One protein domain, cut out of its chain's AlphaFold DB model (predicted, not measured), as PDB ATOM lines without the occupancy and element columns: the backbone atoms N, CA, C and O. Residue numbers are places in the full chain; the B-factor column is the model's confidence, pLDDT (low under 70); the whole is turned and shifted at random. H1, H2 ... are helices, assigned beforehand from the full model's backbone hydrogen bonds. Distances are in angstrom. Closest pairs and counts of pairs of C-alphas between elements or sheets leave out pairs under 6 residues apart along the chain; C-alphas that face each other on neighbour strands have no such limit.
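AT A GLANCE: This is residues 163 to 237 and 251 to 327 of the 413 residues of the protein "Cytoadherence linked asexual protein, putative" of Plasmodium relictum (UniProt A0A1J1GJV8). The model is an open frame of helices: H3 and H5 cross as a pair at its middle, H6 turns off the end of H5 with H1 alongside it, and the long H7 turns back from H6, apart from H3 and H5. H7 leads to H8, which packs on the end of H3, so that H5, H6, H7, H8 and H3 form a loose ring; residues 228 to 237, partly in H4, stick out. The printed part has 152 residues, with eight named helices in the order H1 to H8 and no named strand, and its class is all helix. It is loose, with a radius of gyration of the C-alphas of 20.1 A and spans of 63 by 44 by 32 A.

IN THESE COORDINATES: H1, residues 163 to 181, begins with C-alpha 163 at (62.692, 164.646, -41.174) and is 27.1 A long. H2 is residues 188 to 192. H3, residues 198 to 216, is 26.8 A long, and H4 is residues 224 to 232. After the cut, H5, residues 251 to 270, begins with C-alpha 251 at (66.209, 140.782, -51.965) and is 28.8 A long. H6, residues 272 to 287, is 23.8 A long. H7, residues 289 to 313, is the longest at 36.3 A. H8, residues 315 to 327, is 18.1 A long and ends with C-alpha 327 at (69.675, 115.793, -37.091).

HOW THE PARTS SIT: H6 is the hub, touching three helices. H1 touches it with residues 163 to 170 alone, at a shallow tilt of 31 degrees, opposite ways; their closest C-alphas, of Val 166 and Tyr 279, are 6.4 A apart. H5 and H6 touch only at the corner, closest at the C-alphas of Tyr 268 and Ala 275, 5.1 A. H6 and H7 also touch only at the corner, closest at those of Arg 285 and Asp 292, 4.7 A. H3 touches H5 at a steep tilt of 42 degrees, opposite ways, closest at the C-alphas of Leu 203 and Ser 262, 5.3 A. H8 touches H3 at a steep tilt of 51 degrees, closest at those of Leu 212 and Phe 315, 6.9 A. The packing is only just mostly crossed, with 1 of 3 tilted pairs shallow. H7 and H8 meet only through their link. H4 is close to but not clearly touching H3, at 5.9 A between the C-alphas of Ser 216 and Leu 224. H2 and H3 are near each other. Each O i to N i+4 pair is within hydrogen-bond range in H1, H3 and H8; the counts are 4 of 5 in H4, 14 of 16 in H5, 11 of 12 in H6, 20 of 21 in H7 and 0 of 1 in H2, where 2 of 2 O i to N i+3 pairs are.

THE WHOLE: The C-alphas farthest apart, of Glu 182 and Tyr 234, are 64.8 A apart. Residues 238 to 250 are not printed, and C-alphas 237 and 251 stand 21.1 A apart across that cut. Of the links printed whole, none is long. The mean pLDDT of the printed part is 74.8; 41 residues are under 70, among them 215 to 237.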
ATOM      1  N   THR A 163      63.135 163.645 -42.159       82.31
ATOM      2  CA  THR A 163      62.692 164.646 -41.174       82.31
ATOM      3  C   THR A 163      61.363 165.303 -41.562       82.31
ATOM      4  O   THR A 163      60.453 165.370 -40.740       82.31
ATOM      5  N   SER A 164      61.189 165.704 -42.825       81.38
ATOM      6  CA  SER A 164      59.931 166.305 -43.295       81.38
ATOM      7  C   SER A 164      58.750 165.327 -43.237       81.38
ATOM      8  O   SER A 164      57.642 165.708 -42.859       81.38
ATOM      9  N   MET A 165      58.986 164.053 -43.561       83.88
ATOM     10  CA  MET A 165      57.969 162.998 -43.498       83.88
ATOM     11  C   MET A 165      57.554 162.698 -42.051       83.88
ATOM     12  O   MET A 165      56.368 162.514 -41.771       83.88
ATOM     13  N   VAL A 166      58.514 162.700 -41.123       84.88
ATOM     14  CA  VAL A 166      58.271 162.509 -39.686       84.88
ATOM     15  C   VAL A 166      57.456 163.665 -39.108       84.88
ATOM     16  O   VAL A 166      56.468 163.418 -38.421       84.88
ATOM     17  N   ILE A 167      57.792 164.916 -39.445       86.06
ATOM     18  CA  ILE A 167      57.021 166.097 -39.013       86.06
ATOM     19  C   ILE A 167      55.576 166.018 -39.524       86.06
ATOM     20  O   ILE A 167      54.636 166.221 -38.753       86.06
ATOM     21  N   GLY A 168      55.384 165.666 -40.801       86.88
ATOM     22  CA  GLY A 168      54.049 165.474 -41.374       86.88
ATOM     23  C   GLY A 168      53.254 164.372 -40.662       86.88
ATOM     24  O   GLY A 168      52.085 164.562 -40.325       86.88
ATOM     25  N   SER A 169      53.902 163.246 -40.360       84.94
ATOM     26  CA  SER A 169      53.284 162.116 -39.650       84.94
ATOM     27  C   SER A 169      52.915 162.466 -38.204       84.94
ATOM     28  O   SER A 169      51.831 162.109 -37.738       84.94
ATOM     29  N   LEU A 170      53.767 163.222 -37.507       86.81
ATOM     30  CA  LEU A 170      53.493 163.736 -36.164       86.81
ATOM     31  C   LEU A 170      52.281 164.674 -36.173       86.81
ATOM     32  O   LEU A 170      51.381 164.506 -35.351       86.81
ATOM     33  N   PHE A 171      52.194 165.599 -37.135       87.56
ATOM     34  CA  PHE A 171      51.051 166.511 -37.249       87.56
ATOM     35  C   PHE A 171      49.734 165.764 -37.500       87.56
ATOM     36  O   PHE A 171      48.723 166.042 -36.851       87.56
ATOM     37  N   LEU A 172      49.745 164.765 -38.389       85.75
ATOM     38  CA  LEU A 172      48.579 163.914 -38.639       85.75
ATOM     39  C   LEU A 172      48.149 163.145 -37.386       85.75
ATOM     40  O   LEU A 172      46.951 163.032 -37.123       85.75
ATOM     41  N   ASN A 173      49.097 162.644 -36.593       83.00
ATOM     42  CA  ASN A 173      48.784 161.941 -35.352       83.00
ATOM     43  C   ASN A 173      48.224 162.874 -34.273       83.00
ATOM     44  O   ASN A 173      47.245 162.507 -33.626       83.00
ATOM     45  N   ILE A 174      48.755 164.093 -34.124       85.88
ATOM     46  CA  ILE A 174      48.175 165.110 -33.228       85.88
ATOM     47  C   ILE A 174      46.747 165.451 -33.666       85.88
ATOM     48  O   ILE A 174      45.836 165.468 -32.840       85.88
ATOM     49  N   LYS A 175      46.522 165.662 -34.971       85.00
ATOM     50  CA  LYS A 175      45.186 165.939 -35.513       85.00
ATOM     51  C   LYS A 175      44.211 164.795 -35.225       85.00
ATOM     52  O   LYS A 175      43.088 165.059 -34.817       85.00
ATOM     53  N   LYS A 176      44.641 163.536 -35.374       81.50
ATOM     54  CA  LYS A 176      43.825 162.360 -35.017       81.50
ATOM     55  C   LYS A 176      43.457 162.337 -33.533       81.50
ATOM     56  O   LYS A 176      42.304 162.080 -33.221       81.50
ATOM     57  N   VAL A 177      44.398 162.640 -32.631       83.50
ATOM     58  CA  VAL A 177      44.111 162.741 -31.185       83.50
ATOM     59  C   VAL A 177      43.103 163.840 -30.892       83.50
ATOM     60  O   VAL A 177      42.167 163.616 -30.135       83.50
ATOM     61  N   LYS A 178      43.278 165.011 -31.506       83.50
ATOM     62  CA  LYS A 178      42.374 166.143 -31.311       83.50
ATOM     63  C   LYS A 178      40.951 165.818 -31.778       83.50
ATOM     64  O   LYS A 178      40.010 166.049 -31.035       83.50
ATOM     65  N   LEU A 179      40.810 165.220 -32.961       81.62
ATOM     66  CA  LEU A 179      39.509 164.822 -33.506       81.62
ATOM     67  C   LEU A 179      38.826 163.716 -32.684       81.62
ATOM     68  O   LEU A 179      37.606 163.692 -32.586       81.62
ATOM     69  N   GLU A 180      39.594 162.800 -32.091       78.56
ATOM     70  CA  GLU A 180      39.066 161.795 -31.156       78.56
ATOM     71  C   GLU A 180      38.600 162.438 -29.842       78.56
ATOM     72  O   GLU A 180      37.539 162.086 -29.339       78.56
ATOM     73  N   ALA A 181      39.340 163.422 -29.317       78.44
ATOM     74  CA  ALA A 181      38.932 164.190 -28.137       78.44
ATOM     75  C   ALA A 181      37.663 165.026 -28.391       78.44
ATOM     76  O   ALA A 181      36.869 165.235 -27.479       78.44
ATOM     77  N   GLU A 182      37.454 165.463 -29.634       82.12
ATOM     78  CA  GLU A 182      36.229 166.122 -30.107       82.12
ATOM     79  C   GLU A 182      35.090 165.123 -30.416       82.12
ATOM     80  O   GLU A 182      33.987 165.540 -30.756       82.12
ATOM     81  N   GLY A 183      35.327 163.808 -30.290       74.31
ATOM     82  CA  GLY A 183      34.326 162.750 -30.492       74.31
ATOM     83  C   GLY A 183      34.004 162.425 -31.956       74.31
ATOM     84  O   GLY A 183      33.033 161.727 -32.233       74.31
ATOM     85  N   ILE A 184      34.800 162.925 -32.904       69.56
ATOM     86  CA  ILE A 184      34.524 162.856 -34.349       69.56
ATOM     87  C   ILE A 184      35.060 161.556 -34.977       69.56
ATOM     88  O   ILE A 184      34.568 161.109 -36.012       69.56
ATOM     89  N   VAL A 185      36.091 160.944 -34.383       70.75
ATOM     90  CA  VAL A 185      36.821 159.789 -34.943       70.75
ATOM     91  C   VAL A 185      36.736 158.584 -34.008       70.75
ATOM     92  O   VAL A 185      36.607 158.744 -32.795       70.75
ATOM     93  N   THR A 186      36.829 157.374 -34.572       66.88
ATOM     94  CA  THR A 186      36.815 156.118 -33.814       66.88
ATOM     95  C   THR A 186      37.893 156.100 -32.723       66.88
ATOM     96  O   THR A 186      39.053 156.435 -32.999       66.88
ATOM     97  N   PRO A 187      37.538 155.707 -31.485       73.25
ATOM     98  CA  PRO A 187      38.483 155.663 -30.384       73.25
ATOM     99  C   PRO A 187      39.605 154.670 -30.675       73.25
ATOM    100  O   PRO A 187      39.405 153.630 -31.301       73.25
ATOM    101  N   TYR A 188      40.802 154.964 -30.177       72.19
ATOM    102  CA  TYR A 188      42.001 154.149 -30.402       72.19
ATOM    103  C   TYR A 188      41.809 152.654 -30.073       72.19
ATOM    104  O   TYR A 188      42.361 151.791 -30.758       72.19
ATOM    105  N   ILE A 189      40.984 152.349 -29.069       71.69
ATOM    106  CA  ILE A 189      40.647 150.989 -28.617       71.69
ATOM    107  C   ILE A 189      39.950 150.182 -29.731       71.69
ATOM    108  O   ILE A 189      40.141 148.970 -29.830       71.69
ATOM    109  N   ASP A 190      39.222 150.839 -30.637       73.12
ATOM    110  CA  ASP A 190      38.507 150.185 -31.738       73.12
ATOM    111  C   ASP A 190      39.438 149.640 -32.832       73.12
ATOM    112  O   ASP A 190      39.006 148.862 -33.685       73.12
ATOM    113  N   LYS A 191      40.739 149.965 -32.790       71.81
ATOM    114  CA  LYS A 191      41.754 149.314 -33.636       71.81
ATOM    115  C   LYS A 191      41.949 147.835 -33.301       71.81
ATOM    116  O   LYS A 191      42.404 147.079 -34.153       71.81
ATOM    117  N   PHE A 192      41.598 147.429 -32.082       75.00
ATOM    118  CA  PHE A 192      41.675 146.043 -31.620       75.00
ATOM    119  C   PHE A 192      40.336 145.309 -31.712       75.00
ATOM    120  O   PHE A 192      40.251 144.133 -31.367       75.00
ATOM    121  N   LYS A 193      39.284 145.971 -32.199       79.75
ATOM    122  CA  LYS A 193      38.018 145.307 -32.504       79.75
ATOM    123  C   LYS A 193      38.079 144.684 -33.893       79.75
ATOM    124  O   LYS A 193      38.759 145.176 -34.796       79.75
ATOM    125  N   TRP A 194      37.354 143.587 -34.071       69.25
ATOM    126  CA  TRP A 194      37.141 142.996 -35.388       69.25
ATOM    127  C   TRP A 194      36.407 143.991 -36.301       69.25
ATOM    128  O   TRP A 194      35.448 144.608 -35.837       69.25
ATOM    129  N   PRO A 195      36.821 144.179 -37.572       75.50
ATOM    130  CA  PRO A 195      37.884 143.481 -38.318       75.50
ATOM    131  C   PRO A 195      39.270 144.166 -38.285       75.50
ATOM    132  O   PRO A 195      40.238 143.630 -38.823       75.50
ATOM    133  N   ASN A 196      39.397 145.335 -37.653       77.69
ATOM    134  CA  ASN A 196      40.609 146.171 -37.679       77.69
ATOM    135  C   ASN A 196      41.838 145.518 -37.022       77.69
ATOM    136  O   ASN A 196      42.973 145.851 -37.370       77.69
ATOM    137  N   ILE A 197      41.619 144.549 -36.128       80.12
ATOM    138  CA  ILE A 197      42.680 143.784 -35.459       80.12
ATOM    139  C   ILE A 197      43.554 142.962 -36.423       80.12
ATOM    140  O   ILE A 197      44.691 142.620 -36.088       80.12
ATOM    141  N   LEU A 198      43.070 142.684 -37.641       81.06
ATOM    142  CA  LEU A 198      43.816 141.917 -38.640       81.06
ATOM    143  C   LEU A 198      45.118 142.617 -39.056       81.06
ATOM    144  O   LEU A 198      46.118 141.952 -39.316       81.06
ATOM    145  N   TYR A 199      45.136 143.951 -39.078       82.69
ATOM    146  CA  TYR A 199      46.312 144.714 -39.489       82.69
ATOM    147  C   TYR A 199      47.472 144.618 -38.473       82.69
ATOM    148  O   TYR A 199      48.565 144.202 -38.871       82.69
ATOM    149  N   PRO A 200      47.278 144.897 -37.165       81.88
ATOM    150  CA  PRO A 200      48.303 144.645 -36.150       81.88
ATOM    151  C   PRO A 200      48.765 143.183 -36.094       81.88
ATOM    152  O   PRO A 200      49.964 142.924 -36.002       81.88
ATOM    153  N   LEU A 201      47.840 142.220 -36.196       83.69
ATOM    154  CA  LEU A 201      48.188 140.794 -36.189       83.69
ATOM    155  C   LEU A 201      49.010 140.392 -37.422       83.69
ATOM    156  O   LEU A 201      49.979 139.645 -37.300       83.69
ATOM    157  N   GLY A 202      48.678 140.924 -38.600       84.38
ATOM    158  CA  GLY A 202      49.447 140.712 -39.827       84.38
ATOM    159  C   GLY A 202      50.887 141.215 -39.709       84.38
ATOM    160  O   GLY A 202      51.818 140.497 -40.069       84.38
ATOM    161  N   LEU A 203      51.088 142.407 -39.136       84.81
ATOM    162  CA  LEU A 203      52.425 142.961 -38.881       84.81
ATOM    163  C   LEU A 203      53.239 142.087 -37.919       84.81
ATOM    164  O   LEU A 203      54.416 141.830 -38.168       84.81
ATOM    165  N   MET A 204      52.604 141.588 -36.856       82.75
ATOM    166  CA  MET A 204      53.241 140.666 -35.915       82.75
ATOM    167  C   MET A 204      53.677 139.365 -36.605       82.75
ATOM    168  O   MET A 204      54.796 138.904 -36.394       82.75
ATOM    169  N   ASN A 205      52.838 138.799 -37.473       83.44
ATOM    170  CA  ASN A 205      53.168 137.578 -38.212       83.44
ATOM    171  C   ASN A 205      54.344 137.777 -39.179       83.44
ATOM    172  O   ASN A 205      55.220 136.918 -39.258       83.44
ATOM    173  N   ILE A 206      54.410 138.924 -39.865       84.06
ATOM    174  CA  ILE A 206      55.556 139.283 -40.719       84.06
ATOM    175  C   ILE A 206      56.841 139.366 -39.885       84.06
ATOM    176  O   ILE A 206      57.881 138.853 -40.304       84.06
ATOM    177  N   TYR A 207      56.772 139.957 -38.690       82.31
ATOM    178  CA  TYR A 207      57.917 140.032 -37.785       82.31
ATOM    179  C   TYR A 207      58.382 138.644 -37.320       82.31
ATOM    180  O   TYR A 207      59.573 138.339 -37.374       82.31
ATOM    181  N   ILE A 208      57.449 137.776 -36.914       80.12
ATOM    182  CA  ILE A 208      57.746 136.400 -36.488       80.12
ATOM    183  C   ILE A 208      58.400 135.609 -37.629       80.12
ATOM    184  O   ILE A 208      59.429 134.967 -37.416       80.12
ATOM    185  N   ALA A 209      57.854 135.706 -38.844       80.00
ATOM    186  CA  ALA A 209      58.404 135.045 -40.023       80.00
ATOM    187  C   ALA A 209      59.816 135.555 -40.361       80.00
ATOM    188  O   ALA A 209      60.724 134.760 -40.597       80.00
ATOM    189  N   GLY A 210      60.030 136.874 -40.323       78.44
ATOM    190  CA  GLY A 210      61.349 137.467 -40.551       78.44
ATOM    191  C   GLY A 210      62.375 137.053 -39.492       78.44
ATOM    192  O   GLY A 210      63.501 136.701 -39.837       78.44
ATOM    193  N   SER A 211      61.985 137.016 -38.215       75.56
ATOM    194  CA  SER A 211      62.858 136.563 -37.123       75.56
ATOM    195  C   SER A 211      63.296 135.109 -37.318       75.56
ATOM    196  O   SER A 211      64.474 134.793 -37.165       75.56
ATOM    197  N   LEU A 212      62.376 134.231 -37.729       75.94
ATOM    198  CA  LEU A 212      62.687 132.833 -38.019       75.94
ATOM    199  C   LEU A 212      63.681 132.694 -39.185       75.94
ATOM    200  O   LEU A 212      64.660 131.958 -39.071       75.94
ATOM    201  N   LEU A 213      63.468 133.438 -40.276       73.62
ATOM    202  CA  LEU A 213      64.340 133.410 -41.454       73.62
ATOM    203  C   LEU A 213      65.758 133.884 -41.124       73.62
ATOM    204  O   LEU A 213      66.716 133.143 -41.333       73.62
ATOM    205  N   PHE A 214      65.906 135.085 -40.560       72.12
ATOM    206  CA  PHE A 214      67.226 135.675 -40.320       72.12
ATOM    207  C   PHE A 214      68.018 134.987 -39.207       72.12
ATOM    208  O   PHE A 214      69.241 135.091 -39.187       72.12
ATOM    209  N   ARG A 215      67.348 134.304 -38.269       68.94
ATOM    210  CA  ARG A 215      68.022 133.587 -37.172       68.94
ATOM    211  C   ARG A 215      68.295 132.121 -37.478       68.94
ATOM    212  O   ARG A 215      69.069 131.505 -36.751       68.94
ATOM    213  N   SER A 216      67.703 131.572 -38.537       65.31
ATOM    214  CA  SER A 216      67.951 130.188 -38.951       65.31
ATOM    215  C   SER A 216      69.430 129.900 -39.235       65.31
ATOM    216  O   SER A 216      69.912 128.828 -38.883       65.31
ATOM    217  N   THR A 217      70.173 130.888 -39.739       62.59
ATOM    218  CA  THR A 217      71.617 130.812 -40.031       62.59
ATOM    219  C   THR A 217      72.501 130.520 -38.817       62.59
ATOM    220  O   THR A 217      73.646 130.117 -38.976       62.59
ATOM    221  N   LEU A 218      72.002 130.719 -37.593       63.47
ATOM    222  CA  LEU A 218      72.737 130.384 -36.367       63.47
ATOM    223  C   LEU A 218      72.642 128.894 -36.005       63.47
ATOM    224  O   LEU A 218      73.463 128.407 -35.233       63.47
ATOM    225  N   PHE A 219      71.626 128.191 -36.512       61.56
ATOM    226  CA  PHE A 219      71.316 126.804 -36.142       61.56
ATOM    227  C   PHE A 219      71.485 125.822 -37.304       61.56
ATOM    228  O   PHE A 219      71.697 124.632 -37.065       61.56
ATOM    229  N   PHE A 220      71.410 126.313 -38.541       61.44
ATOM    230  CA  PHE A 220      71.585 125.542 -39.765       61.44
ATOM    231  C   PHE A 220      72.792 126.064 -40.556       61.44
ATOM    232  O   PHE A 220      73.047 127.268 -40.535       61.44
ATOM    233  N   PRO A 221      73.539 125.180 -41.247       59.38
ATOM    234  CA  PRO A 221      74.725 125.577 -42.006       59.38
ATOM    235  C   PRO A 221      74.385 126.481 -43.201       59.38
ATOM    236  O   PRO A 221      75.168 127.372 -43.522       59.38
ATOM    237  N   ASN A 222      73.203 126.303 -43.799       63.31
ATOM    238  CA  ASN A 222      72.656 127.161 -44.849       63.31
ATOM    239  C   ASN A 222      71.347 127.834 -44.394       63.31
ATOM    240  O   ASN A 222      70.764 127.474 -43.367       63.31
ATOM    241  N   ASN A 223      70.851 128.804 -45.173       64.56
ATOM    242  CA  ASN A 223      69.539 129.411 -44.930       64.56
ATOM    243  C   ASN A 223      68.442 128.331 -44.909       64.56
ATOM    244  O   ASN A 223      68.464 127.403 -45.715       64.56
ATOM    245  N   LEU A 224      67.434 128.481 -44.042       61.94
ATOM    246  CA  LEU A 224      66.341 127.503 -43.909       61.94
ATOM    247  C   LEU A 224      65.679 127.097 -45.248       61.94
ATOM    248  O   LEU A 224      65.443 125.904 -45.433       61.94
ATOM    249  N   PRO A 225      65.424 128.006 -46.212       64.75
ATOM    250  CA  PRO A 225      64.912 127.623 -47.529       64.75
ATOM    251  C   PRO A 225      65.853 126.715 -48.335       64.75
ATOM    252  O   PRO A 225      65.376 125.835 -49.044       64.75
ATOM    253  N   GLU A 226      67.169 126.899 -48.229       65.06
ATOM    254  CA  GLU A 226      68.152 126.062 -48.929       65.06
ATOM    255  C   GLU A 226      68.245 124.667 -48.310       65.06
ATOM    256  O   GLU A 226      68.302 123.683 -49.040       65.06
ATOM    257  N   GLU A 227      68.205 124.553 -46.979       65.19
ATOM    258  CA  GLU A 227      68.179 123.246 -46.305       65.19
ATOM    259  C   GLU A 227      66.895 122.466 -46.602       65.19
ATOM    260  O   GLU A 227      66.942 121.263 -46.861       65.19
ATOM    261  N   LEU A 228      65.746 123.148 -46.645       65.75
ATOM    262  CA  LEU A 228      64.502 122.537 -47.119       65.75
ATOM    263  C   LEU A 228      64.617 122.102 -48.586       65.75
ATOM    264  O   LEU A 228      64.082 121.062 -48.954       65.75
ATOM    265  N   ARG A 229      65.340 122.859 -49.420       62.66
ATOM    266  CA  ARG A 229      65.566 122.498 -50.825       62.66
ATOM    267  C   ARG A 229      66.440 121.253 -50.972       62.66
ATOM    268  O   ARG A 229      66.104 120.422 -51.805       62.66
ATOM    269  N   LYS A 230      67.475 121.074 -50.141       64.06
ATOM    270  CA  LYS A 230      68.306 119.850 -50.117       64.06
ATOM    271  C   LYS A 230      67.486 118.587 -49.839       64.06
ATOM    272  O   LYS A 230      67.731 117.538 -50.421       64.06
ATOM    273  N   GLN A 231      66.445 118.684 -49.008       61.44
ATOM    274  CA  GLN A 231      65.516 117.564 -48.774       61.44
ATOM    275  C   GLN A 231      64.672 117.214 -50.015       61.44
ATOM    276  O   GLN A 231      64.179 116.095 -50.136       61.44
ATOM    277  N   VAL A 232      64.504 118.166 -50.936       59.81
ATOM    278  CA  VAL A 232      63.675 118.072 -52.151       59.81
ATOM    279  C   VAL A 232      64.545 117.888 -53.411       59.81
ATOM    280  O   VAL A 232      64.023 117.743 -54.516       59.81
ATOM    281  N   GLU A 233      65.874 117.857 -53.256       47.16
ATOM    282  CA  GLU A 233      66.887 117.999 -54.317       47.16
ATOM    283  C   GLU A 233      66.866 116.872 -55.357       47.16
ATOM    284  O   GLU A 233      67.308 117.062 -56.484       47.16
ATOM    285  N   TYR A 234      66.207 115.747 -55.066       53.47
ATOM    286  CA  TYR A 234      65.881 114.746 -56.087       53.47
ATOM    287  C   TYR A 234      64.834 115.218 -57.125       53.47
ATOM    288  O   TYR A 234      64.478 114.435 -58.005       53.47
ATOM    289  N   SER A 235      64.307 116.451 -57.049       50.72
ATOM    290  CA  SER A 235      63.179 116.899 -57.889       50.72
ATOM    291  C   SER A 235      63.241 118.323 -58.461       50.72
ATOM    292  O   SER A 235      62.317 118.699 -59.184       50.72
ATOM    293  N   LEU A 236      64.284 119.122 -58.206       49.09
ATOM    294  CA  LEU A 236      64.343 120.507 -58.700       49.09
ATOM    295  C   LEU A 236      65.630 120.788 -59.493       49.09
ATOM    296  O   LEU A 236      66.699 120.348 -59.078       49.09
ATOM    297  N   PRO A 237      65.543 121.517 -60.623       52.59
ATOM    298  CA  PRO A 237      66.716 121.910 -61.396       52.59
ATOM    299  C   PRO A 237      67.587 122.910 -60.621       52.59
ATOM    300  O   PRO A 237      67.071 123.772 -59.907       52.59
ATOM    301  N   LYS A 251      67.550 141.178 -52.414       63.66
ATOM    302  CA  LYS A 251      66.209 140.782 -51.965       63.66
ATOM    303  C   LYS A 251      66.196 140.556 -50.450       63.66
ATOM    304  O   LYS A 251      65.235 140.939 -49.785       63.66
ATOM    305  N   ILE A 252      67.290 140.028 -49.902       67.25
ATOM    306  CA  ILE A 252      67.496 139.821 -48.463       67.25
ATOM    307  C   ILE A 252      67.488 141.155 -47.701       67.25
ATOM    308  O   ILE A 252      66.850 141.267 -46.652       67.25
ATOM    309  N   VAL A 253      68.119 142.199 -48.248       64.75
ATOM    310  CA  VAL A 253      68.135 143.543 -47.643       64.75
ATOM    311  C   VAL A 253      66.724 144.133 -47.609       64.75
ATOM    312  O   VAL A 253      66.308 144.657 -46.578       64.75
ATOM    313  N   ASN A 254      65.946 143.988 -48.684       69.44
ATOM    314  CA  ASN A 254      64.553 144.452 -48.708       69.44
ATOM    315  C   ASN A 254      63.672 143.706 -47.692       69.44
ATOM    316  O   ASN A 254      62.902 144.339 -46.966       69.44
ATOM    317  N   ILE A 255      63.819 142.381 -47.582       72.75
ATOM    318  CA  ILE A 255      63.120 141.579 -46.565       72.75
ATOM    319  C   ILE A 255      63.528 142.035 -45.156       72.75
ATOM    320  O   ILE A 255      62.670 142.160 -44.284       72.75
ATOM    321  N   SER A 256      64.805 142.366 -44.938       65.12
ATOM    322  CA  SER A 256      65.297 142.870 -43.651       65.12
ATOM    323  C   SER A 256      64.697 144.227 -43.285       65.12
ATOM    324  O   SER A 256      64.432 144.469 -42.108       65.12
ATOM    325  N   VAL A 257      64.481 145.112 -44.263       69.81
ATOM    326  CA  VAL A 257      63.838 146.418 -44.047       69.81
ATOM    327  C   VAL A 257      62.353 146.252 -43.722       69.81
ATOM    328  O   VAL A 257      61.845 146.906 -42.816       69.81
ATOM    329  N   ILE A 258      61.648 145.355 -44.414       77.12
ATOM    330  CA  ILE A 258      60.235 145.060 -44.119       77.12
ATOM    331  C   ILE A 258      60.101 144.455 -42.718       77.12
ATOM    332  O   ILE A 258      59.247 144.877 -41.940       77.12
ATOM    333  N   TYR A 259      60.981 143.515 -42.373       78.88
ATOM    334  CA  TYR A 259      61.058 142.919 -41.043       78.88
ATOM    335  C   TYR A 259      61.277 143.981 -39.954       78.88
ATOM    336  O   TYR A 259      60.527 144.014 -38.978       78.88
ATOM    337  N   SER A 260      62.238 144.894 -40.119       68.69
ATOM    338  CA  SER A 260      62.511 145.925 -39.109       68.69
ATOM    339  C   SER A 260      61.397 146.969 -38.998       68.69
ATOM    340  O   SER A 260      61.069 147.401 -37.896       68.69
ATOM    341  N   LEU A 261      60.755 147.335 -40.107       78.75
ATOM    342  CA  LEU A 261      59.647 148.290 -40.104       78.75
ATOM    343  C   LEU A 261      58.359 147.681 -39.527       78.75
ATOM    344  O   LEU A 261      57.560 148.390 -38.913       78.75
ATOM    345  N   SER A 262      58.169 146.366 -39.679       81.06
ATOM    346  CA  SER A 262      56.980 145.661 -39.188       81.06
ATOM    347  C   SER A 262      56.817 145.762 -37.668       81.06
ATOM    348  O   SER A 262      55.705 145.998 -37.192       81.06
ATOM    349  N   ILE A 263      57.915 145.694 -36.904       80.19
ATOM    350  CA  ILE A 263      57.874 145.800 -35.441       80.19
ATOM    351  C   ILE A 263      57.588 147.222 -34.959       80.19
ATOM    352  O   ILE A 263      56.747 147.395 -34.079       80.19
ATOM    353  N   SER A 264      58.197 148.245 -35.564       76.81
ATOM    354  CA  SER A 264      57.898 149.642 -35.219       76.81
ATOM    355  C   SER A 264      56.434 149.975 -35.513       76.81
ATOM    356  O   SER A 264      55.741 150.548 -34.674       76.81
ATOM    357  N   MET A 265      55.913 149.526 -36.660       80.69
ATOM    358  CA  MET A 265      54.503 149.719 -37.022       80.69
ATOM    359  C   MET A 265      53.542 148.940 -36.116       80.69
ATOM    360  O   MET A 265      52.460 149.433 -35.792       80.69
ATOM    361  N   PHE A 266      53.921 147.741 -35.673       83.19
ATOM    362  CA  PHE A 266      53.160 146.997 -34.673       83.19
ATOM    363  C   PHE A 266      53.117 147.749 -33.334       83.19
ATOM    364  O   PHE A 266      52.034 147.963 -32.784       83.19
ATOM    365  N   LEU A 267      54.264 148.237 -32.852       79.81
ATOM    366  CA  LEU A 267      54.365 149.003 -31.609       79.81
ATOM    367  C   LEU A 267      53.572 150.314 -31.656       79.81
ATOM    368  O   LEU A 267      52.948 150.667 -30.660       79.81
ATOM    369  N   TYR A 268      53.499 151.000 -32.799       81.88
ATOM    370  CA  TYR A 268      52.630 152.178 -32.961       81.88
ATOM    371  C   TYR A 268      51.147 151.867 -32.813       81.88
ATOM    372  O   TYR A 268      50.370 152.713 -32.362       81.88
ATOM    373  N   ASN A 269      50.738 150.662 -33.207       79.06
ATOM    374  CA  ASN A 269      49.369 150.223 -33.013       79.06
ATOM    375  C   ASN A 269      49.120 149.767 -31.580       79.06
ATOM    376  O   ASN A 269      48.033 150.045 -31.090       79.06
ATOM    377  N   LEU A 270      50.099 149.157 -30.900       79.00
ATOM    378  CA  LEU A 270      49.988 148.666 -29.518       79.00
ATOM    379  C   LEU A 270      50.088 149.766 -28.455       79.00
ATOM    380  O   LEU A 270      49.307 149.779 -27.509       79.00
ATOM    381  N   MET A 271      51.016 150.703 -28.634       82.44
ATOM    382  CA  MET A 271      51.257 151.819 -27.728       82.44
ATOM    383  C   MET A 271      51.151 153.142 -28.485       82.44
ATOM    384  O   MET A 271      52.109 153.624 -29.086       82.44
ATOM    385  N   ARG A 272      49.993 153.798 -28.392       77.00
ATOM    386  CA  ARG A 272      49.763 155.120 -29.001       77.00
ATOM    387  C   ARG A 272      50.850 156.145 -28.655       77.00
ATOM    388  O   ARG A 272      51.328 156.862 -29.531       77.00
ATOM    389  N   TRP A 273      51.234 156.215 -27.382       80.31
ATOM    390  CA  TRP A 273      52.249 157.152 -26.891       80.31
ATOM    391  C   TRP A 273      53.658 156.824 -27.384       80.31
ATOM    392  O   TRP A 273      54.482 157.727 -27.487       80.31
ATOM    393  N   TYR A 274      53.917 155.569 -27.761       82.94
ATOM    394  CA  TYR A 274      55.205 155.156 -28.310       82.94
ATOM    395  C   TYR A 274      55.479 155.812 -29.669       82.94
ATOM    396  O   TYR A 274      56.593 156.258 -29.916       82.94
ATOM    397  N   ALA A 275      54.452 155.985 -30.509       81.56
ATOM    398  CA  ALA A 275      54.593 156.721 -31.765       81.56
ATOM    399  C   ALA A 275      54.984 158.193 -31.529       81.56
ATOM    400  O   ALA A 275      55.886 158.712 -32.181       81.56
ATOM    401  N   PHE A 276      54.352 158.863 -30.556       84.25
ATOM    402  CA  PHE A 276      54.717 160.236 -30.180       84.25
ATOM    403  C   PHE A 276      56.134 160.322 -29.624       84.25
ATOM    404  O   PHE A 276      56.889 161.209 -30.020       84.25
ATOM    405  N   TYR A 277      56.489 159.388 -28.742       87.50
ATOM    406  CA  TYR A 277      57.835 159.260 -28.204       87.50
ATOM    407  C   TYR A 277      58.864 159.135 -29.330       87.50
ATOM    408  O   TYR A 277      59.787 159.940 -29.382       87.50
ATOM    409  N   GLU A 278      58.675 158.211 -30.277       84.19
ATOM    410  CA  GLU A 278      59.648 157.967 -31.344       84.19
ATOM    411  C   GLU A 278      59.806 159.177 -32.272       84.19
ATOM    412  O   GLU A 278      60.930 159.549 -32.604       84.19
ATOM    413  N   TYR A 279      58.720 159.874 -32.624       87.31
ATOM    414  CA  TYR A 279      58.820 161.094 -33.432       87.31
ATOM    415  C   TYR A 279      59.515 162.245 -32.698       87.31
ATOM    416  O   TYR A 279      60.331 162.947 -33.293       87.31
ATOM    417  N   ILE A 280      59.217 162.451 -31.411       85.06
ATOM    418  CA  ILE A 280      59.858 163.499 -30.603       85.06
ATOM    419  C   ILE A 280      61.344 163.183 -30.426       85.06
ATOM    420  O   ILE A 280      62.192 164.044 -30.665       85.06
ATOM    421  N   VAL A 281      61.672 161.944 -30.069       85.62
ATOM    422  CA  VAL A 281      63.052 161.467 -29.949       85.62
ATOM    423  C   VAL A 281      63.794 161.616 -31.271       85.62
ATOM    424  O   VAL A 281      64.919 162.107 -31.266       85.62
ATOM    425  N   PHE A 282      63.171 161.269 -32.400       84.44
ATOM    426  CA  PHE A 282      63.765 161.437 -33.723       84.44
ATOM    427  C   PHE A 282      64.108 162.905 -34.004       84.44
ATOM    428  O   PHE A 282      65.222 163.196 -34.439       84.44
ATOM    429  N   LEU A 283      63.203 163.841 -33.699       83.00
ATOM    430  CA  LEU A 283      63.434 165.280 -33.885       83.00
ATOM    431  C   LEU A 283      64.520 165.835 -32.955       83.00
ATOM    432  O   LEU A 283      65.307 166.693 -33.359       83.00
ATOM    433  N   ILE A 284      64.589 165.357 -31.713       83.00
ATOM    434  CA  ILE A 284      65.650 165.747 -30.777       83.00
ATOM    435  C   ILE A 284      66.992 165.178 -31.258       83.00
ATOM    436  O   ILE A 284      67.981 165.909 -31.313       83.00
ATOM    437  N   ARG A 285      67.026 163.908 -31.680       81.62
ATOM    438  CA  ARG A 285      68.216 163.224 -32.209       81.62
ATOM    439  C   ARG A 285      68.745 163.888 -33.479       81.62
ATOM    440  O   ARG A 285      69.947 164.118 -33.595       81.62
ATOM    441  N   SER A 286      67.864 164.228 -34.420       76.50
ATOM    442  CA  SER A 286      68.249 164.803 -35.713       76.50
ATOM    443  C   SER A 286      68.857 166.202 -35.581       76.50
ATOM    444  O   SER A 286      69.714 166.579 -36.384       76.50
ATOM    445  N   ASN A 287      68.432 166.966 -34.568       76.94
ATOM    446  CA  ASN A 287      68.841 168.355 -34.366       76.94
ATOM    447  C   ASN A 287      69.961 168.514 -33.325       76.94
ATOM    448  O   ASN A 287      70.863 169.334 -33.512       76.94
ATOM    449  N   ILE A 288      69.953 167.722 -32.247       79.12
ATOM    450  CA  ILE A 288      70.910 167.830 -31.139       79.12
ATOM    451  C   ILE A 288      71.931 166.693 -31.212       79.12
ATOM    452  O   ILE A 288      71.718 165.575 -30.749       79.12
ATOM    453  N   ARG A 289      73.120 167.014 -31.731       69.06
ATOM    454  CA  ARG A 289      74.218 166.049 -31.925       69.06
ATOM    455  C   ARG A 289      74.704 165.373 -30.638       69.06
ATOM    456  O   ARG A 289      75.173 164.238 -30.688       69.06
ATOM    457  N   LEU A 290      74.641 166.076 -29.505       70.06
ATOM    458  CA  LEU A 290      74.999 165.519 -28.198       70.06
ATOM    459  C   LEU A 290      74.033 164.388 -27.815       70.06
ATOM    460  O   LEU A 290      74.472 163.307 -27.434       70.06
ATOM    461  N   PHE A 291      72.732 164.627 -27.987       73.12
ATOM    462  CA  PHE A 291      71.682 163.665 -27.674       73.12
ATOM    463  C   PHE A 291      71.786 162.422 -28.563       73.12
ATOM    464  O   PHE A 291      71.746 161.314 -28.047       73.12
ATOM    465  N   ASP A 292      72.053 162.591 -29.863       70.00
ATOM    466  CA  ASP A 292      72.316 161.477 -30.790       70.00
ATOM    467  C   ASP A 292      73.435 160.544 -30.319       70.00
ATOM    468  O   ASP A 292      73.314 159.324 -30.431       70.00
ATOM    469  N   ARG A 293      74.518 161.099 -29.759       67.12
ATOM    470  CA  ARG A 293      75.639 160.290 -29.269       67.12
ATOM    471  C   ARG A 293      75.206 159.406 -28.101       67.12
ATOM    472  O   ARG A 293      75.486 158.219 -28.147       67.12
ATOM    473  N   PHE A 294      74.531 159.949 -27.093       68.75
ATOM    474  CA  PHE A 294      74.149 159.176 -25.904       68.75
ATOM    475  C   PHE A 294      72.929 158.280 -26.139       68.75
ATOM    476  O   PHE A 294      72.936 157.117 -25.739       68.75
ATOM    477  N   TYR A 295      71.912 158.793 -26.831       76.31
ATOM    478  CA  TYR A 295      70.659 158.082 -27.063       76.31
ATOM    479  C   TYR A 295      70.857 156.838 -27.929       76.31
ATOM    480  O   TYR A 295      70.455 155.759 -27.517       76.31
ATOM    481  N   THR A 296      71.558 156.949 -29.067       67.50
ATOM    482  CA  THR A 296      71.819 155.806 -29.971       67.50
ATOM    483  C   THR A 296      72.499 154.647 -29.245       67.50
ATOM    484  O   THR A 296      72.340 153.477 -29.573       67.50
ATOM    485  N   ILE A 297      73.319 154.976 -28.260       65.50
ATOM    486  CA  ILE A 297      74.129 154.015 -27.537       65.50
ATOM    487  C   ILE A 297      73.303 153.308 -26.463       65.50
ATOM    488  O   ILE A 297      73.327 152.083 -26.384       65.50
ATOM    489  N   LEU A 298      72.518 154.072 -25.703       69.06
ATOM    490  CA  LEU A 298      71.550 153.532 -24.754       69.06
ATOM    491  C   LEU A 298      70.489 152.680 -25.466       69.06
ATOM    492  O   LEU A 298      70.202 151.571 -25.031       69.06
ATOM    493  N   GLU A 299      69.964 153.164 -26.591       74.75
ATOM    494  CA  GLU A 299      68.992 152.462 -27.429       74.75
ATOM    495  C   GLU A 299      69.542 151.124 -27.926       74.75
ATOM    496  O   GLU A 299      68.893 150.098 -27.749       74.75
ATOM    497  N   ASN A 300      70.763 151.100 -28.472       70.00
ATOM    498  CA  ASN A 300      71.392 149.855 -28.916       70.00
ATOM    499  C   ASN A 300      71.598 148.867 -27.761       70.00
ATOM    500  O   ASN A 300      71.385 147.670 -27.945       70.00
ATOM    501  N   TYR A 301      72.014 149.347 -26.586       69.19
ATOM    502  CA  TYR A 301      72.204 148.495 -25.412       69.19
ATOM    503  C   TYR A 301      70.882 147.867 -24.958       69.19
ATOM    504  O   TYR A 301      70.777 146.645 -24.845       69.19
ATOM    505  N   VAL A 302      69.851 148.695 -24.771       70.06
ATOM    506  CA  VAL A 302      68.516 148.244 -24.365       70.06
ATOM    507  C   VAL A 302      67.922 147.300 -25.413       70.06
ATOM    508  O   VAL A 302      67.398 146.246 -25.058       70.06
ATOM    509  N   ALA A 303      68.057 147.619 -26.701       69.00
ATOM    510  CA  ALA A 303      67.588 146.770 -27.790       69.00
ATOM    511  C   ALA A 303      68.303 145.413 -27.816       69.00
ATOM    512  O   ALA A 303      67.638 144.394 -27.983       69.00
ATOM    513  N   SER A 304      69.626 145.376 -27.616       70.00
ATOM    514  CA  SER A 304      70.398 144.125 -27.535       70.00
ATOM    515  C   SER A 304      69.943 143.266 -26.366       70.00
ATOM    516  O   SER A 304      69.620 142.093 -26.545       70.00
ATOM    517  N   PHE A 305      69.819 143.878 -25.188       72.88
ATOM    518  CA  PHE A 305      69.372 143.206 -23.977       72.88
ATOM    519  C   PHE A 305      67.970 142.605 -24.140       72.88
ATOM    520  O   PHE A 305      67.761 141.417 -23.888       72.88
ATOM    521  N   ILE A 306      67.008 143.404 -24.618       72.06
ATOM    522  CA  ILE A 306      65.633 142.949 -24.860       72.06
ATOM    523  C   ILE A 306      65.623 141.843 -25.917       72.06
ATOM    524  O   ILE A 306      65.016 140.793 -25.702       72.06
ATOM    525  N   LYS A 307      66.323 142.048 -27.039       71.19
ATOM    526  CA  LYS A 307      66.399 141.082 -28.136       71.19
ATOM    527  C   LYS A 307      66.962 139.753 -27.650       71.19
ATOM    528  O   LYS A 307      66.345 138.731 -27.918       71.19
ATOM    529  N   ASN A 308      68.082 139.751 -26.932       71.12
ATOM    530  CA  ASN A 308      68.727 138.534 -26.442       71.12
ATOM    531  C   ASN A 308      67.799 137.753 -25.492       71.12
ATOM    532  O   ASN A 308      67.591 136.551 -25.664       71.12
ATOM    533  N   ASN A 309      67.134 138.451 -24.569       73.38
ATOM    534  CA  ASN A 309      66.192 137.829 -23.638       73.38
ATOM    535  C   ASN A 309      64.948 137.251 -24.333       73.38
ATOM    536  O   ASN A 309      64.599 136.095 -24.093       73.38
ATOM    537  N   ILE A 310      64.299 138.009 -25.226       71.69
ATOM    538  CA  ILE A 310      63.123 137.530 -25.980       71.69
ATOM    539  C   ILE A 310      63.491 136.314 -26.829       71.69
ATOM    540  O   ILE A 310      62.762 135.322 -26.875       71.69
ATOM    541  N   ASN A 311      64.639 136.386 -27.489       70.69
ATOM    542  CA  ASN A 311      65.137 135.354 -28.382       70.69
ATOM    543  C   ASN A 311      65.443 134.041 -27.672       70.69
ATOM    544  O   ASN A 311      65.082 132.979 -28.185       70.69
ATOM    545  N   LYS A 312      66.054 134.122 -26.488       75.25
ATOM    546  CA  LYS A 312      66.353 132.962 -25.648       75.25
ATOM    547  C   LYS A 312      65.083 132.213 -25.238       75.25
ATOM    548  O   LYS A 312      65.117 130.993 -25.114       75.25
ATOM    549  N   ILE A 313      63.981 132.938 -25.034       75.00
ATOM    550  CA  ILE A 313      62.696 132.375 -24.599       75.00
ATOM    551  C   ILE A 313      61.898 131.808 -25.779       75.00
ATOM    552  O   ILE A 313      61.284 130.754 -25.650       75.00
ATOM    553  N   THR A 314      61.889 132.497 -26.921       74.56
ATOM    554  CA  THR A 314      60.969 132.187 -28.028       74.56
ATOM    555  C   THR A 314      61.649 131.383 -29.138       74.56
ATOM    556  O   THR A 314      61.485 130.168 -29.243       74.56
ATOM    557  N   PHE A 315      62.433 132.057 -29.975       71.75
ATOM    558  CA  PHE A 315      62.937 131.500 -31.226       71.75
ATOM    559  C   PHE A 315      64.068 130.489 -31.035       71.75
ATOM    560  O   PHE A 315      64.149 129.546 -31.811       71.75
ATOM    561  N   ASP A 316      64.918 130.628 -30.013       74.88
ATOM    562  CA  ASP A 316      66.042 129.699 -29.810       74.88
ATOM    563  C   ASP A 316      65.569 128.316 -29.392       74.88
ATOM    564  O   ASP A 316      66.141 127.314 -29.808       74.88
ATOM    565  N   VAL A 317      64.520 128.247 -28.574       80.38
ATOM    566  CA  VAL A 317      63.917 126.975 -28.165       80.38
ATOM    567  C   VAL A 317      63.329 126.269 -29.386       80.38
ATOM    568  O   VAL A 317      63.590 125.086 -29.603       80.38
ATOM    569  N   LEU A 318      62.596 127.015 -30.213       77.44
ATOM    570  CA  LEU A 318      61.958 126.510 -31.424       77.44
ATOM    571  C   LEU A 318      62.983 126.086 -32.490       77.44
ATOM    572  O   LEU A 318      62.883 124.989 -33.033       77.44
ATOM    573  N   LEU A 319      64.016 126.893 -32.744       78.56
ATOM    574  CA  LEU A 319      65.075 126.562 -33.702       78.56
ATOM    575  C   LEU A 319      65.934 125.386 -33.221       78.56
ATOM    576  O   LEU A 319      66.266 124.520 -34.024       78.56
ATOM    577  N   LYS A 320      66.218 125.273 -31.914       82.50
ATOM    578  CA  LYS A 320      66.868 124.077 -31.342       82.50
ATOM    579  C   LYS A 320      66.010 122.828 -31.502       82.50
ATOM    580  O   LYS A 320      66.553 121.754 -31.754       82.50
ATOM    581  N   ALA A 321      64.690 122.941 -31.353       80.94
ATOM    582  CA  ALA A 321      63.783 121.825 -31.594       80.94
ATOM    583  C   ALA A 321      63.832 121.385 -33.066       80.94
ATOM    584  O   ALA A 321      63.997 120.195 -33.334       80.94
ATOM    585  N   PHE A 322      63.799 122.332 -34.010       77.38
ATOM    586  CA  PHE A 322      63.958 122.023 -35.432       77.38
ATOM    587  C   PHE A 322      65.326 121.438 -35.771       77.38
ATOM    588  O   PHE A 322      65.395 120.481 -36.530       77.38
ATOM    589  N   GLN A 323      66.405 121.943 -35.176       78.75
ATOM    590  CA  GLN A 323      67.745 121.397 -35.377       78.75
ATOM    591  C   GLN A 323      67.840 119.942 -34.893       78.75
ATOM    592  O   GLN A 323      68.396 119.094 -35.585       78.75
ATOM    593  N   ARG A 324      67.265 119.624 -33.725       81.69
ATOM    594  CA  ARG A 324      67.213 118.243 -33.214       81.69
ATOM    595  C   ARG A 324      66.410 117.330 -34.131       81.69
ATOM    596  O   ARG A 324      66.867 116.230 -34.421       81.69
ATOM    597  N   ALA A 325      65.246 117.792 -34.592       78.62
ATOM    598  CA  ALA A 325      64.425 117.049 -35.542       78.62
ATOM    599  C   ALA A 325      65.184 116.802 -36.855       78.62
ATOM    600  O   ALA A 325      65.234 115.671 -37.324       78.62
ATOM    601  N   TYR A 326      65.857 117.824 -37.387       73.62
ATOM    602  CA  TYR A 326      66.684 117.726 -38.589       73.62
ATOM    603  C   TYR A 326      67.806 116.687 -38.436       73.62
ATOM    604  O   TYR A 326      67.909 115.769 -39.247       73.62
ATOM    605  N   ILE A 327      68.597 116.760 -37.359       73.56
ATOM    606  CA  ILE A 327      69.675 115.793 -37.091       73.56
ATOM    607  C   ILE A 327      69.111 114.373 -36.944       73.56
ATOM    608  O   ILE A 327      69.684 113.431 -37.486       73.56
TER     609      ILE A 327